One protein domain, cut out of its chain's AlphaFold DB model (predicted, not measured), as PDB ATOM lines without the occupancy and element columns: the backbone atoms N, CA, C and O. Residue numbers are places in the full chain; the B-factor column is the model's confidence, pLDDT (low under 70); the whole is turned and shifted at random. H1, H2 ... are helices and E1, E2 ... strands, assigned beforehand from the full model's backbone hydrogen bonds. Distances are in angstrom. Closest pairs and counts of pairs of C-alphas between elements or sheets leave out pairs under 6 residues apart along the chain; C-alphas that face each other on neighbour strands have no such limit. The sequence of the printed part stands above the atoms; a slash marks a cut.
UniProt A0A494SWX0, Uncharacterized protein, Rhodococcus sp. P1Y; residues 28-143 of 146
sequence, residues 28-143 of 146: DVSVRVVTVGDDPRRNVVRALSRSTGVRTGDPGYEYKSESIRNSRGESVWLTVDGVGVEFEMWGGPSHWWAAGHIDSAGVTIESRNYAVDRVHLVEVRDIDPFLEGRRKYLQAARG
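This is residues 28 to 143 of the 146 residues of an uncharacterized protein of Rhodococcus sp. P1Y (UniProt A0A494SWX0). A six-stranded sheet, curled like part of a barrel, has H1 packed along one face over E4 and E5; H2 folds back beside H1 beyond the sheet, and at the far end of the domain from H2 the stretch of residues 125 to 143, with H3, sticks out free. The printed part has 116 residues with three named helices and six named strands, in the order E1 H1 H2 E2 E3 E4 E5 E6 H3. The sheet order is E1 E5 E4 E3 E2 E6, mixed, and the class is mixed, helices and strands. The whole is loose, with a radius of gyration of the C-alphas of 16.9 A and spans of 53 by 36 by 27 A.

E1 is residues 30 to 36, 19.4 A long, beginning with C-alpha 30 at (81.092, 79.581, 72.530). H1 is residues 40 to 51, 16.9 A, and H2 residues 61 to 70, 14.0 A. E2 is residues 74 to 80, 18.1 A; E3 is residues 83 to 92, 23.6 A, and bends by 68 degrees at residue 88, where C-alpha 88 is at (90.471, 63.021, 73.977). E4 is residues 95 to 102, 22.0 A, E5 residues 105 to 112, 23.2 A, and E6 residues 120 to 123, 10.2 A. H3 is residues 128 to 141, 19.7 A, ending with C-alpha 141 at (73.529, 95.627, 62.773).

The sheet is twisted, with edge strands E1 and E6. E1 and E5 are antiparallel, with N 32 and O 110 at 2.8 A. E2, E3, E4 and E5 form a meander, each strand the antiparallel neighbour of the one before: N 78 and O 85 are 2.9 A apart, N 90 and O 97 2.8 A, and N 98 and O 109 2.9 A. E6 is parallel to E2, with N 121 and O 79 at 2.8 A. H1 is on the sheet at a height of 8.5 A, over E5 and E4, and runs along the strands, at 9 degrees to E4 on the local plane. The closest C-alphas of H1 and E5 are those of Pro 40 and Gly 106, 5.1 A. H1 and H2 form a helical hairpin: with its residues 45 to 49 alone H1 touches H2, at a steep tilt of 39 degrees, opposite ways, the closest C-alphas being those of Val 45 and Arg 69, 6.0 A. H2 is not on the sheet. H3 touches no helix and is not on the sheet. In H1, H2 and H3 every O i to N i+4 pair is within hydrogen-bond range.

The two C-alphas farthest apart are those of Tyr 63 and Gly 143, 54.0 A. Without residues 125 to 143 the body spans 46 by 31 by 21 A. The printed part has no cut and no long link. Mean pLDDT of the printed part is 82.3; residues 28, 56 to 57 and 130 are under 70.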
ATOM      1  N   ASP A  28      77.330  83.689  76.615       68.94
ATOM      2  CA  ASP A  28      77.257  82.428  77.347       68.94
ATOM      3  C   ASP A  28      77.651  81.190  76.528       68.94
ATOM      4  O   ASP A  28      78.157  80.236  77.117       68.94
ATOM      5  N   VAL A  29      77.489  81.166  75.200       72.94
ATOM      6  CA  VAL A  29      77.757  79.963  74.381       72.94
ATOM      7  C   VAL A  29      78.887  80.221  73.392       72.94
ATOM      8  O   VAL A  29      78.782  81.077  72.518       72.94
ATOM      9  N   SER A  30      79.978  79.454  73.480       81.25
ATOM     10  CA  SER A  30      81.092  79.581  72.530       81.25
ATOM     11  C   SER A  30      81.747  78.243  72.227       81.25
ATOM     12  O   SER A  30      81.894  77.405  73.107       81.25
ATOM     13  N   VAL A  31      82.177  78.062  70.978       82.00
ATOM     14  CA  VAL A  31      83.059  76.966  70.574       82.00
ATOM     15  C   VAL A  31      84.199  77.564  69.763       82.00
ATOM     16  O   VAL A  31      83.978  78.301  68.803       82.00
ATOM     17  N   ARG A  32      85.429  77.264  70.161       84.56
ATOM     18  CA  ARG A  32      86.654  77.699  69.503       84.56
ATOM     19  C   ARG A  32      87.426  76.480  69.040       84.56
ATOM     20  O   ARG A  32      87.718  75.598  69.838       84.56
ATOM     21  N   VAL A  33      87.822  76.484  67.774       85.00
ATOM     22  CA  VAL A  33      88.668  75.445  67.182       85.00
ATOM     23  C   VAL A  33      90.007  76.064  66.809       85.00
ATOM     24  O   VAL A  33      90.061  77.167  66.261       85.00
ATOM     25  N   VAL A  34      91.096  75.387  67.159       84.31
ATOM     26  CA  VAL A  34      92.460  75.809  66.838       84.31
ATOM     27  C   VAL A  34      93.228  74.622  66.281       84.31
ATOM     28  O   VAL A  34      93.407  73.614  66.967       84.31
ATOM     29  N   THR A  35      93.720  74.785  65.058       83.19
ATOM     30  CA  THR A  35      94.672  73.874  64.426       83.19
ATOM     31  C   THR A  35      96.079  74.185  64.928       83.19
ATOM     32  O   THR A  35      96.484  75.349  64.991       83.19
ATOM     33  N   VAL A  36      96.832  73.155  65.298       81.31
ATOM     34  CA  VAL A  36      98.183  73.256  65.852       81.31
ATOM     35  C   VAL A  36      99.135  72.341  65.082       81.31
ATOM     36  O   VAL A  36      98.751  71.270  64.618       81.31
ATOM     37  N   GLY A  37     100.378  72.796  64.898       76.69
ATOM     38  CA  GLY A  37     101.413  72.031  64.188       76.69
ATOM     39  C   GLY A  37     102.176  71.047  65.082       76.69
ATOM     40  O   GLY A  37     102.939  70.222  64.592       76.69
ATOM     41  N   ASP A  38     101.998  71.168  66.391       77.94
ATOM     42  CA  ASP A  38     102.596  70.373  67.455       77.94
ATOM     43  C   ASP A  38     101.523  69.567  68.214       77.94
ATOM     44  O   ASP A  38     100.348  69.595  67.865       77.94
ATOM     45  N   ASP A  39     101.922  68.814  69.245       85.00
ATOM     46  CA  ASP A  39     101.019  67.942  70.009       85.00
ATOM     47  C   ASP A  39      99.790  68.715  70.563       85.00
ATOM     48  O   ASP A  39      99.948  69.568  71.452       85.00
ATOM     49  N   PRO A  40      98.557  68.420  70.093       87.00
ATOM     50  CA  PRO A  40      97.346  69.135  70.498       87.00
ATOM     51  C   PRO A  40      97.040  68.989  71.988       87.00
ATOM     52  O   PRO A  40      96.521  69.922  72.612       87.00
ATOM     53  N   ARG A  41      97.472  67.892  72.617       87.44
ATOM     54  CA  ARG A  41      97.305  67.685  74.057       87.44
ATOM     55  C   ARG A  41      98.042  68.745  74.874       87.44
ATOM     56  O   ARG A  41      97.524  69.218  75.887       87.44
ATOM     57  N   ARG A  42      99.229  69.190  74.435       84.44
ATOM     58  CA  ARG A  42      99.987  70.249  75.133       84.44
ATOM     59  C   ARG A  42      99.212  71.560  75.203       84.44
ATOM     60  O   ARG A  42      99.314  72.275  76.202       84.44
ATOM     61  N   ASN A  43      98.451  71.879  74.161       84.06
ATOM     62  CA  ASN A  43      97.639  73.090  74.118       84.06
ATOM     63  C   ASN A  43      96.443  72.995  75.074       84.06
ATOM     64  O   ASN A  43      96.218  73.933  75.844       84.06
ATOM     65  N   VAL A  44      95.767  71.844  75.133       86.12
ATOM     66  CA  VAL A  44      94.686  71.615  76.106       86.12
ATOM     67  C   VAL A  44      95.196  71.651  77.548       86.12
ATOM     68  O   VAL A  44      94.626  72.352  78.378       86.12
ATOM     69  N   VAL A  45      96.326  71.009  77.858       84.81
ATOM     70  CA  VAL A  45      96.939  71.057  79.201       84.81
ATOM     71  C   VAL A  45      97.260  72.493  79.635       84.81
ATOM     72  O   VAL A  45      97.041  72.868  80.792       84.81
ATOM     73  N   ARG A  46      97.759  73.327  78.712       82.38
ATOM     74  CA  ARG A  46      97.999  74.754  78.974       82.38
ATOM     75  C   ARG A  46      96.693  75.502  79.242       82.38
ATOM     76  O   ARG A  46      96.669  76.346  80.136       82.38
ATOM     77  N   ALA A  47      95.628  75.205  78.499       83.88
ATOM     78  CA  ALA A  47      94.309  75.796  78.719       83.88
ATOM     79  C   ALA A  47      93.714  75.376  80.076       83.88
ATOM     80  O   ALA A  47      93.291  76.239  80.844       83.88
ATOM     81  N   LEU A  48      93.800  74.090  80.428       83.25
ATOM     82  CA  LEU A  48      93.368  73.539  81.717       83.25
ATOM     83  C   LEU A  48      94.112  74.163  82.901       83.25
ATOM     84  O   LEU A  48      93.507  74.526  83.906       83.25
ATOM     85  N   SER A  49      95.429  74.342  82.784       79.06
ATOM     86  CA  SER A  49      96.226  74.999  83.833       79.06
ATOM     87  C   SER A  49      95.762  76.441  84.077       79.06
ATOM     88  O   SER A  49      95.704  76.897  85.217       79.06
ATOM     89  N   ARG A  50      95.382  77.156  83.006       78.56
ATOM     90  CA  ARG A  50      94.859  78.527  83.097       78.56
ATOM     91  C   ARG A  50      93.455  78.570  83.697       78.56
ATOM     92  O   ARG A  50      93.195  79.448  84.514       78.56
ATOM     93  N   SER A  51      92.568  77.651  83.312       77.69
ATOM     94  CA  SER A  51      91.177  77.627  83.791       77.69
ATOM     95  C   SER A  51      91.060  77.198  85.255       77.69
ATOM     96  O   SER A  51      90.270  77.769  85.998       77.69
ATOM     97  N   THR A  52      91.898  76.261  85.699       76.25
ATOM     98  CA  THR A  52      91.951  75.784  87.096       76.25
ATOM     99  C   THR A  52      92.651  76.755  88.051       76.25
ATOM    100  O   THR A  52      92.714  76.505  89.254       76.25
ATOM    101  N   GLY A  53      93.178  77.872  87.536       72.06
ATOM    102  CA  GLY A  53      93.822  78.903  88.344       72.06
ATOM    103  C   GLY A  53      95.167  78.484  88.939       72.06
ATOM    104  O   GLY A  53      95.625  79.139  89.867       72.06
ATOM    105  N   VAL A  54      95.802  77.430  88.416       73.38
ATOM    106  CA  VAL A  54      97.120  76.965  88.869       73.38
ATOM    107  C   VAL A  54      98.181  77.969  88.420       73.38
ATOM    108  O   VAL A  54      98.526  78.042  87.237       73.38
ATOM    109  N   ARG A  55      98.693  78.768  89.360       71.94
ATOM    110  CA  ARG A  55      99.663  79.837  89.088       71.94
ATOM    111  C   ARG A  55     101.057  79.453  89.553       71.94
ATOM    112  O   ARG A  55     101.239  78.820  90.591       71.94
ATOM    113  N   THR A  56     102.060  79.895  88.797       63.50
ATOM    114  CA  THR A  56     103.463  79.805  89.207       63.50
ATOM    115  C   THR A  56     103.633  80.559  90.530       63.50
ATOM    116  O   THR A  56     103.502  81.780  90.555       63.50
ATOM    117  N   GLY A  57     103.871  79.828  91.623       67.81
ATOM    118  CA  GLY A  57     103.974  80.375  92.983       67.81
ATOM    119  C   GLY A  57     102.961  79.814  93.988       67.81
ATOM    120  O   GLY A  57     103.152  79.995  95.188       67.81
ATOM    121  N   ASP A  58     101.928  79.094  93.536       75.56
ATOM    122  CA  ASP A  58     101.001  78.428  94.452       75.56
ATOM    123  C   ASP A  58     101.700  77.278  95.202       75.56
ATOM    124  O   ASP A  58     102.438  76.496  94.586       75.56
ATOM    125  N   PRO A  59     101.432  77.085  96.508       72.00
ATOM    126  CA  PRO A  59     101.844  75.876  97.208       72.00
ATOM    127  C   PRO A  59     101.337  74.632  96.464       72.00
ATOM    128  O   PRO A  59     100.144  74.504  96.164       72.00
ATOM    129  N   GLY A  60     102.254  73.724  96.127       70.81
ATOM    130  CA  GLY A  60     101.935  72.524  95.351       70.81
ATOM    131  C   GLY A  60     101.696  72.769  93.855       70.81
ATOM    132  O   GLY A  60     101.102  71.909  93.208       70.81
ATOM    133  N   TYR A  61     102.143  73.903  93.295       74.75
ATOM    134  CA  TYR A  61     102.099  74.181  91.851       74.75
ATOM    135  C   TYR A  61     102.649  73.020  91.019       74.75
ATOM    136  O   TYR A  61     101.983  72.571  90.089       74.75
ATOM    137  N   GLU A  62     103.827  72.498  91.375       77.06
ATOM    138  CA  GLU A  62     104.454  71.389  90.651       77.06
ATOM    139  C   GLU A  62     103.528  70.171  90.623       77.06
ATOM    140  O   GLU A  62     103.153  69.725  89.542       77.06
ATOM    141  N   TYR A  63     103.031  69.743  91.786       78.25
ATOM    142  CA  TYR A  63     102.096  68.624  91.908       78.25
ATOM    143  C   TYR A  63     100.793  68.838  91.122       78.25
ATOM    144  O   TYR A  63     100.339  67.938  90.412       78.25
ATOM    145  N   LYS A  64     100.187  70.031  91.198       73.88
ATOM    146  CA  LYS A  64      98.961  70.360  90.450       73.88
ATOM    147  C   LYS A  64      99.214  70.364  88.941       73.88
ATOM    148  O   LYS A  64      98.442  69.779  88.186       73.88
ATOM    149  N   SER A  65     100.315  70.971  88.499       71.81
ATOM    150  CA  SER A  65     100.706  71.025  87.086       71.81
ATOM    151  C   SER A  65     101.030  69.639  86.519       71.81
ATOM    152  O   SER A  65     100.739  69.345  85.361       71.81
ATOM    153  N   GLU A  66     101.636  68.772  87.329       79.31
ATOM    154  CA  GLU A  66     101.948  67.389  86.987       79.31
ATOM    155  C   GLU A  66     100.675  66.544  86.920       79.31
ATOM    156  O   GLU A  66     100.471  65.814  85.955       79.31
ATOM    157  N   SER A  67      99.757  66.734  87.868       79.62
ATOM    158  CA  SER A  67      98.449  66.074  87.866       79.62
ATOM    159  C   SER A  67      97.634  66.427  86.617       79.62
ATOM    160  O   SER A  67      97.074  65.536  85.985       79.62
ATOM    161  N   ILE A  68      97.614  67.700  86.202       78.06
ATOM    162  CA  ILE A  68      96.930  68.123  84.966       78.06
ATOM    163  C   ILE A  68      97.616  67.523  83.732       78.06
ATOM    164  O   ILE A  68      96.937  66.992  82.857       78.06
ATOM    165  N   ARG A  69      98.956  67.544  83.665       76.88
ATOM    166  CA  ARG A  69      99.717  66.928  82.561       76.88
ATOM    167  C   ARG A  69      99.429  65.434  82.410       76.88
ATOM    168  O   ARG A  69      99.248  64.955  81.287       76.88
ATOM    169  N   ASN A  70      99.352  64.728  83.534       82.69
ATOM    170  CA  ASN A  70      99.127  63.288  83.585       82.69
ATOM    171  C   ASN A  70      97.642  62.903  83.507       82.69
ATOM    172  O   ASN A  70      97.333  61.725  83.334       82.69
ATOM    173  N   SER A  71      96.720  63.870  83.605       80.31
ATOM    174  CA  SER A  71      95.283  63.607  83.515       80.31
ATOM    175  C   SER A  71      94.914  63.068  82.135       80.31
ATOM    176  O   SER A  71      95.187  63.697  81.113       80.31
ATOM    177  N   ARG A  72      94.313  61.881  82.081       81.88
ATOM    178  CA  ARG A  72      93.740  61.355  80.838       81.88
ATOM    179  C   ARG A  72      92.355  61.950  80.648       81.88
ATOM    180  O   ARG A  72      91.607  62.056  81.620       81.88
ATOM    181  N   GLY A  73      92.061  62.369  79.429       84.88
ATOM    182  CA  GLY A  73      90.716  62.737  79.041       84.88
ATOM    183  C   GLY A  73      89.882  61.504  78.710       84.88
ATOM    184  O   GLY A  73      90.384  60.381  78.610       84.88
ATOM    185  N   GLU A  74      88.586  61.729  78.568       91.31
ATOM    186  CA  GLU A  74      87.622  60.755  78.079       91.31
ATOM    187  C   GLU A  74      87.690  60.683  76.550       91.31
ATOM    188  O   GLU A  74      87.795  61.713  75.888       91.31
ATOM    189  N   SER A  75      87.636  59.480  75.976       93.75
ATOM    190  CA  SER A  75      87.528  59.329  74.522       93.75
ATOM    191  C   SER A  75      86.114  59.697  74.073       93.75
ATOM    192  O   SER A  75      85.133  59.141  74.571       93.75
ATOM    193  N   VAL A  76      86.011  60.637  73.135       93.56
ATOM    194  CA  VAL A  76      84.751  61.090  72.535       93.56
ATOM    195  C   VAL A  76      84.854  61.076  71.015       93.56
ATOM    196  O   VAL A  76      85.908  61.348  70.445       93.56
ATOM    197  N   TRP A  77      83.741  60.790  70.345       93.38
ATOM    198  CA  TRP A  77      83.664  60.791  68.885       93.38
ATOM    199  C   TRP A  77      82.983  62.065  68.402       93.38
ATOM    200  O   TRP A  77      81.821  62.310  68.721       93.38
ATOM    201  N   LEU A  78      83.700  62.863  67.614       89.44
ATOM    202  CA  LEU A  78      83.172  64.058  66.960       89.44
ATOM    203  C   LEU A  78      82.999  63.805  65.469       89.44
ATOM    204  O   LEU A  78      83.786  63.092  64.855       89.44
ATOM    205  N   THR A  79      81.972  64.404  64.871       89.88
ATOM    206  CA  THR A  79      81.779  64.300  63.422       89.88
ATOM    207  C   THR A  79      82.637  65.343  62.714       89.88
ATOM    208  O   THR A  79      82.466  66.538  62.953       89.88
ATOM    209  N   VAL A  80      83.509  64.896  61.819       88.88
ATOM    210  CA  VAL A  80      84.351  65.709  60.941       88.88
ATOM    211  C   VAL A  80      84.023  65.338  59.502       88.88
ATOM    212  O   VAL A  80      84.191  64.184  59.119       88.88
ATOM    213  N   ASP A  81      83.491  66.278  58.723       86.50
ATOM    214  CA  ASP A  81      83.089  66.046  57.324       86.50
ATOM    215  C   ASP A  81      82.179  64.812  57.145       86.50
ATOM    216  O   ASP A  81      82.259  64.062  56.174       86.50
ATOM    217  N   GLY A  82      81.298  64.584  58.125       86.31
ATOM    218  CA  GLY A  82      80.378  63.442  58.156       86.31
ATOM    219  C   GLY A  82      80.978  62.133  58.685       86.31
ATOM    220  O   GLY A  82      80.253  61.146  58.795       86.31
ATOM    221  N   VAL A  83      82.261  62.111  59.051       88.81
ATOM    222  CA  VAL A  83      82.974  60.938  59.574       88.81
ATOM    223  C   VAL A  83      83.219  61.084  61.074       88.81
ATOM    224  O   VAL A  83      83.599  62.148  61.548       88.81
ATOM    225  N   GLY A  84      83.018  60.015  61.846       91.12
ATOM    226  CA  GLY A  84      83.372  59.999  63.267       91.12
ATOM    227  C   GLY A  84      84.889  59.954  63.462       91.12
ATOM    228  O   GLY A  84      85.541  59.021  63.001       91.12
ATOM    229  N   VAL A  85      85.436  60.936  64.174       92.19
ATOM    230  CA  VAL A  85      86.854  61.040  64.536       92.19
ATOM    231  C   VAL A  85      86.982  61.056  66.054       92.19
ATOM    232  O   VAL A  85      86.214  61.728  66.743       92.19
ATOM    233  N   GLU A  86      87.943  60.297  66.573       94.81
ATOM    234  CA  GLU A  86      88.206  60.199  68.005       94.81
ATOM    235  C   GLU A  86      88.986  61.419  68.512       94.81
ATOM    236  O   GLU A  86      89.991  61.837  67.932       94.81
ATOM    237  N   PHE A  87      88.531  61.964  69.634       93.94
ATOM    238  CA  PHE A  87      89.189  63.015  70.393       93.94
ATOM    239  C   PHE A  87      89.316  62.589  71.855       93.94
ATOM    240  O   PHE A  87      88.467  61.886  72.395       93.94
ATOM    241  N   GLU A  88      90.356  63.070  72.523       95.00
ATOM    242  CA  GLU A  88      90.471  63.021  73.977       95.00
ATOM    243  C   GLU A  88      89.851  64.305  74.554       95.00
ATOM    244  O   GLU A  88      90.195  65.403  74.114       95.00
ATOM    245  N   MET A  89      88.926  64.188  75.509       93.69
ATOM    246  CA  MET A  89      88.153  65.291  76.088       93.69
ATOM    247  C   MET A  89      88.421  65.465  77.584       93.69
ATOM    248  O   MET A  89      88.448  64.508  78.351       93.69
ATOM    249  N   TRP A  90      88.533  66.711  78.030       93.31
ATOM    250  CA  TRP A  90      88.621  67.099  79.434       93.31
ATOM    251  C   TRP A  90      87.549  68.126  79.776       93.31
ATOM    252  O   TRP A  90      87.112  68.894  78.921       93.31
ATOM    253  N   GLY A  91      87.208  68.220  81.058       88.81
ATOM    254  CA  GLY A  91      86.228  69.179  81.562       88.81
ATOM    255  C   GLY A  91      84.859  68.539  81.757       88.81
ATOM    256  O   GLY A  91      84.771  67.378  82.146       88.81
ATOM    257  N   GLY A  92      83.799  69.314  81.548       87.50
ATOM    258  CA  GLY A  92      82.430  68.877  81.805       87.50
ATOM    259  C   GLY A  92      81.388  69.601  80.948       87.50
ATOM    260  O   GLY A  92      81.743  70.343  80.033       87.50
ATOM    261  N   PRO A  93      80.091  69.424  81.254       83.81
ATOM    262  CA  PRO A  93      78.992  69.856  80.382       83.81
ATOM    263  C   PRO A  93      78.961  71.357  80.056       83.81
ATOM    264  O   PRO A  93      78.491  71.743  78.990       83.81
ATOM    265  N   SER A  94      79.451  72.207  80.964       84.94
ATOM    266  CA  SER A  94      79.456  73.669  80.808       84.94
ATOM    267  C   SER A  94      80.766  74.235  80.264       84.94
ATOM    268  O   SER A  94      80.769  75.327  79.704       84.94
ATOM    269  N   HIS A  95      81.888  73.531  80.414       89.44
ATOM    270  CA  HIS A  95      83.182  73.947  79.869       89.44
ATOM    271  C   HIS A  95      84.039  72.711  79.640       89.44
ATOM    272  O   HIS A  95      84.377  71.998  80.590       89.44
ATOM    273  N   TRP A  96      84.387  72.464  78.384       91.62
ATOM    274  CA  TRP A  96      85.223  71.335  78.005       91.62
ATOM    275  C   TRP A  96      86.267  71.724  76.968       91.62
ATOM    276  O   TRP A  96      86.162  72.735  76.268       91.62
ATOM    277  N   TRP A  97      87.291  70.885  76.898       93.81
ATOM    278  CA  TRP A  97      88.347  70.937  75.907       93.81
ATOM    279  C   TRP A  97      88.484  69.571  75.259       93.81
ATOM    280  O   TRP A  97      88.368  68.564  75.949       93.81
ATOM    281  N   ALA A  98      88.775  69.530  73.968       93.56
ATOM    282  CA  ALA A  98      89.117  68.298  73.280       93.56
ATOM    283  C   ALA A  98      90.403  68.468  72.475       93.56
ATOM    284  O   ALA A  98      90.672  69.548  71.947       93.56
ATOM    285  N   ALA A  99      91.196  67.406  72.387       94.19
ATOM    286  CA  ALA A  99      92.377  67.315  71.542       94.19
ATOM    287  C   ALA A  99      92.290  66.052  70.693       94.19
ATOM    288  O   ALA A  99      91.985  64.975  71.194       94.19
ATOM    289  N   GLY A 100      92.590  66.185  69.412       92.00
ATOM    290  CA  GLY A 100      92.586  65.073  68.476       92.00
ATOM    291  C   GLY A 100      93.406  65.410  67.249       92.00
ATOM    292  O   GLY A 100      93.997  66.489  67.156       92.00
ATOM    293  N   HIS A 101      93.447  64.472  66.315       90.81
ATOM    294  CA  HIS A 101      94.066  64.686  65.016       90.81
ATOM    295  C   HIS A 101      93.013  64.513  63.932       90.81
ATOM    296  O   HIS A 101      92.248  63.552  63.952       90.81
ATOM    297  N   ILE A 102      92.996  65.454  62.994       87.75
ATOM    298  CA  ILE A 102      92.256  65.339  61.741       87.75
ATOM    299  C   ILE A 102      93.316  65.267  60.649       87.75
ATOM    300  O   ILE A 102      94.110  66.197  60.492       87.75
ATOM    301  N   ASP A 103      93.385  64.132  59.958       84.75
ATOM    302  CA  ASP A 103      94.494  63.780  59.069       84.75
ATOM    303  C   ASP A 103      95.862  63.946  59.761       84.75
ATOM    304  O   ASP A 103      96.154  63.281  60.756       84.75
ATOM    305  N   SER A 104      96.716  64.839  59.251       82.06
ATOM    306  CA  SER A 104      98.026  65.162  59.825       82.06
ATOM    307  C   SER A 104      98.019  66.403  60.722       82.06
ATOM    308  O   SER A 104      99.081  66.827  61.176       82.06
ATOM    309  N   ALA A 105      96.863  67.033  60.931       83.12
ATOM    310  CA  ALA A 105      96.748  68.273  61.682       83.12
ATOM    311  C   ALA A 105      96.295  68.001  63.120       83.12
ATOM    312  O   ALA A 105      95.269  67.360  63.353       83.12
ATOM    313  N   GLY A 106      97.043  68.523  64.094       88.19
ATOM    314  CA  GLY A 106      96.591  68.548  65.479       88.19
ATOM    315  C   GLY A 106      95.456  69.558  65.622       88.19
ATOM    316  O   GLY A 106      95.557  70.686  65.141       88.19
ATOM    317  N   VAL A 107      94.372  69.175  66.285       89.62
ATOM    318  CA  VAL A 107      93.208  70.038  66.491       89.62
ATOM    319  C   VAL A 107      92.875  70.089  67.969       89.62
ATOM    320  O   VAL A 107      92.825  69.070  68.655       89.62
ATOM    321  N   THR A 108      92.641  71.304  68.455       90.94
ATOM    322  CA  THR A 108      92.104  71.547  69.791       90.94
ATOM    323  C   THR A 108      90.779  72.274  69.702       90.94
ATOM    324  O   THR A 108      90.605  73.170  68.874       90.94
ATOM    325  N   ILE A 109      89.851  71.889  70.566       90.62
ATOM    326  CA  ILE A 109      88.529  72.490  70.679       90.62
ATOM    327  C   ILE A 109      88.367  72.962  72.117       90.62
ATOM    328  O   ILE A 109      88.687  72.229  73.046       90.62
ATOM    329  N   GLU A 110      87.886  74.182  72.299       90.19
ATOM    330  CA  GLU A 110      87.433  74.713  73.581       90.19
ATOM    331  C   GLU A 110      85.969  75.103  73.436       90.19
ATOM    332  O   GLU A 110      85.602  75.789  72.485       90.19
ATOM    333  N   SER A 111      85.139  74.695  74.384       90.00
ATOM    334  CA  SER A 111      83.709  74.976  74.358       90.00
ATOM    335  C   SER A 111      83.215  75.464  75.708       90.00
ATOM    336  O   SER A 111      83.619  74.937  76.741       90.00
ATOM    337  N   ARG A 112      82.300  76.433  75.695       88.19
ATOM    338  CA  ARG A 112      81.544  76.907  76.856       88.19
ATOM    339  C   ARG A 112      80.053  76.819  76.570       88.19
ATOM    340  O   ARG A 112      79.600  77.299  75.533       88.19
ATOM    341  N   ASN A 113      79.321  76.198  77.493       85.56
ATOM    342  CA  ASN A 113      77.877  75.961  77.465       85.56
ATOM    343  C   ASN A 113      77.352  75.401  76.129       85.56
ATOM    344  O   ASN A 113      76.214  75.659  75.739       85.56
ATOM    345  N   TYR A 114      78.171  74.610  75.429       84.88
ATOM    346  CA  TYR A 114      77.786  73.919  74.204       84.88
ATOM    347  C   TYR A 114      78.140  72.440  74.309       84.88
ATOM    348  O   TYR A 114      79.279  72.090  74.622       84.88
ATOM    349  N   ALA A 115      77.161  71.574  74.065       85.44
ATOM    350  CA  ALA A 115      77.311  70.139  74.253       85.44
ATOM    351  C   ALA A 115      78.236  69.522  73.189       85.44
ATOM    352  O   ALA A 115      78.178  69.887  72.014       85.44
ATOM    353  N   VAL A 116      79.105  68.603  73.617       86.00
ATOM    354  CA  VAL A 116      80.127  67.974  72.762       86.00
ATOM    355  C   VAL A 116      79.516  67.193  71.596       86.00
ATOM    356  O   VAL A 116      79.995  67.291  70.473       86.00
ATOM    357  N   ASP A 117      78.396  66.509  71.832       84.06
ATOM    358  CA  ASP A 117      77.642  65.716  70.851       84.06
ATOM    359  C   ASP A 117      76.977  66.561  69.754       84.06
ATOM    360  O   ASP A 117      76.544  66.026  68.736       84.06
ATOM    361  N   ARG A 118      76.911  67.882  69.944       84.75
ATOM    362  CA  ARG A 118      76.387  68.835  68.957       84.75
ATOM    363  C   ARG A 118      77.477  69.478  68.106       84.75
ATOM    364  O   ARG A 118      77.164  70.266  67.215       84.75
ATOM    365  N   VAL A 119      78.753  69.200  68.381       84.19
ATOM    366  CA  VAL A 119      79.861  69.758  67.605       84.19
ATOM    367  C   VAL A 119      80.085  68.922  66.350       84.19
ATOM    368  O   VAL A 119      80.474  67.757  66.408       84.19
ATOM    369  N   HIS A 120      79.903  69.575  65.205       84.25
ATOM    370  CA  HIS A 120      80.279  69.060  63.897       84.25
ATOM    371  C   HIS A 120      81.347  69.974  63.300       84.25
ATOM    372  O   HIS A 120      81.165  71.195  63.231       84.25
ATOM    373  N   LEU A 121      82.462  69.379  62.891       84.12
ATOM    374  CA  LEU A 121      83.531  70.070  62.188       84.12
ATOM    375  C   LEU A 121      83.362  69.851  60.692       84.12
ATOM    376  O   LEU A 121      83.136  68.729  60.240       84.12
ATOM    377  N   VAL A 122      83.481  70.936  59.939       82.19
ATOM    378  CA  VAL A 122      83.478  70.897  58.479       82.19
ATOM    379  C   VAL A 122      84.708  71.613  57.945       82.19
ATOM    380  O   VAL A 122      85.065  72.700  58.423       82.19
ATOM    381  N   GLU A 123      85.365  70.998  56.967       78.50
ATOM    382  CA  GLU A 123      86.417  71.629  56.185       78.50
ATOM    383  C   GLU A 123      85.791  72.735  55.325       78.50
ATOM    384  O   GLU A 123      84.925  72.494  54.481       78.50
ATOM    385  N   VAL A 124      86.248  73.974  55.515       73.75
ATOM    386  CA  VAL A 124      85.842  75.095  54.666       73.75
ATOM    387  C   VAL A 124      86.992  75.443  53.732       73.75
ATOM    388  O   VAL A 124      87.995  76.022  54.143       73.75
ATOM    389  N   ARG A 125      86.831  75.095  52.453       74.62
ATOM    390  CA  ARG A 125      87.820  75.389  51.400       74.62
ATOM    391  C   ARG A 125      87.722  76.805  50.850       74.62
ATOM    392  O   ARG A 125      88.715  77.335  50.366       74.62
ATOM    393  N   ASP A 126      86.536  77.398  50.936       73.88
ATOM    394  CA  ASP A 126      86.281  78.782  50.560       73.88
ATOM    395  C   ASP A 126      85.638  79.522  51.736       73.88
ATOM    396  O   ASP A 126      84.483  79.284  52.099       73.88
ATOM    397  N   ILE A 127      86.428  80.387  52.370       70.38
ATOM    398  CA  ILE A 127      86.007  81.164  53.536       70.38
ATOM    399  C   ILE A 127      85.313  82.473  53.139       70.38
ATOM    400  O   ILE A 127      84.623  83.073  53.970       70.38
ATOM    401  N   ASP A 128      85.465  82.918  51.889       75.75
ATOM    402  CA  ASP A 128      84.991  84.226  51.441       75.75
ATOM    403  C   ASP A 128      83.471  84.396  51.623       75.75
ATOM    404  O   ASP A 128      83.071  85.416  52.199       75.75
ATOM    405  N   PRO A 129      82.608  83.402  51.314       73.69
ATOM    406  CA  PRO A 129      81.167  83.507  51.549       73.69
ATOM    407  C   PRO A 129      80.798  83.756  53.020       73.69
ATOM    408  O   PRO A 129      79.880  84.523  53.323       73.69
ATOM    409  N   PHE A 130      81.530  83.145  53.955       65.81
ATOM    410  CA  PHE A 130      81.292  83.320  55.390       65.81
ATOM    411  C   PHE A 130      81.737  84.703  55.870       65.81
ATOM    412  O   PHE A 130      81.041  85.347  56.663       65.81
ATOM    413  N   LEU A 131      82.880  85.191  55.377       73.75
ATOM    414  CA  LEU A 131      83.375  86.529  55.699       73.75
ATOM    415  C   LEU A 131      82.469  87.617  55.122       73.75
ATOM    416  O   LEU A 131      82.196  88.606  55.805       73.75
ATOM    417  N   GLU A 132      81.968  87.433  53.902       76.94
ATOM    418  CA  GLU A 132      80.993  88.330  53.287       76.94
ATOM    419  C   GLU A 132      79.672  88.353  54.054       76.94
ATOM    420  O   GLU A 132      79.168  89.435  54.362       76.94
ATOM    421  N   GLY A 133      79.141  87.184  54.426       73.62
ATOM    422  CA  GLY A 133      77.938  87.084  55.252       73.62
ATOM    423  C   GLY A 133      78.101  87.811  56.588       73.62
ATOM    424  O   GLY A 133      77.247  88.611  56.974       73.62
ATOM    425  N   ARG A 134      79.244  87.623  57.261       72.38
ATOM    426  CA  ARG A 134      79.556  88.319  58.516       72.38
ATOM    427  C   ARG A 134      79.681  89.832  58.331       72.38
ATOM    428  O   ARG A 134      79.183  90.580  59.168       72.38
ATOM    429  N   ARG A 135      80.327  90.300  57.257       76.38
ATOM    430  CA  ARG A 135      80.428  91.737  56.944       76.38
ATOM    431  C   ARG A 135      79.047  92.351  56.728       76.38
ATOM    432  O   ARG A 135      78.754  93.362  57.353       76.38
ATOM    433  N   LYS A 136      78.192  91.708  55.927       77.69
ATOM    434  CA  LYS A 136      76.810  92.156  55.685       77.69
ATOM    435  C   LYS A 136      75.989  92.190  56.972       77.69
ATOM    436  O   LYS A 136      75.302  93.171  57.227       77.69
ATOM    437  N   TYR A 137      76.109  91.171  57.822       73.06
ATOM    438  CA  TYR A 137      75.457  91.158  59.134       73.06
ATOM    439  C   TYR A 137      75.911  92.327  60.021       73.06
ATOM    440  O   TYR A 137      75.080  93.011  60.609       73.06
ATOM    441  N   LEU A 138      77.219  92.594  60.091       76.69
ATOM    442  CA  LEU A 138      77.757  93.708  60.879       76.69
ATOM    443  C   LEU A 138      77.333  95.075  60.327       76.69
ATOM    444  O   LEU A 138      77.072  95.977  61.114       76.69
ATOM    445  N   GLN A 139      77.239  95.219  59.005       75.88
ATOM    446  CA  GLN A 139      76.715  96.426  58.358       75.88
ATOM    447  C   GLN A 139      75.225  96.621  58.675       75.88
ATOM    448  O   GLN A 139      74.825  97.707  59.081       75.88
ATOM    449  N   ALA A 140      74.415  95.559  58.598       74.00
ATOM    450  CA  ALA A 140      72.996  95.603  58.962       74.00
ATOM    451  C   ALA A 140      72.799  95.960  60.442       74.00
ATOM    452  O   ALA A 140      71.996  96.827  60.771       74.00
ATOM    453  N   ALA A 141      73.576  95.345  61.339       73.00
ATOM    454  CA  ALA A 141      73.529  95.627  62.773       73.00
ATOM    455  C   ALA A 141      73.941  97.071  63.120       73.00
ATOM    456  O   ALA A 141      73.552  97.585  64.166       73.00
ATOM    457  N   ARG A 142      74.716  97.730  62.249       79.81
ATOM    458  CA  ARG A 142      75.106  99.145  62.365       79.81
ATOM    459  C   ARG A 142      74.144 100.109  61.665       79.81
ATOM    460  O   ARG A 142      74.351 101.313  61.760       79.81
ATOM    461  N   GLY A 143      73.113  99.602  60.986       74.31
ATOM    462  CA  GLY A 143      72.188 100.417  60.194       74.31
ATOM    463  C   GLY A 143      72.794 100.961  58.895       74.31
ATOM    464  O   GLY A 143      72.301 101.943  58.363       74.31
TER     465      GLY A 143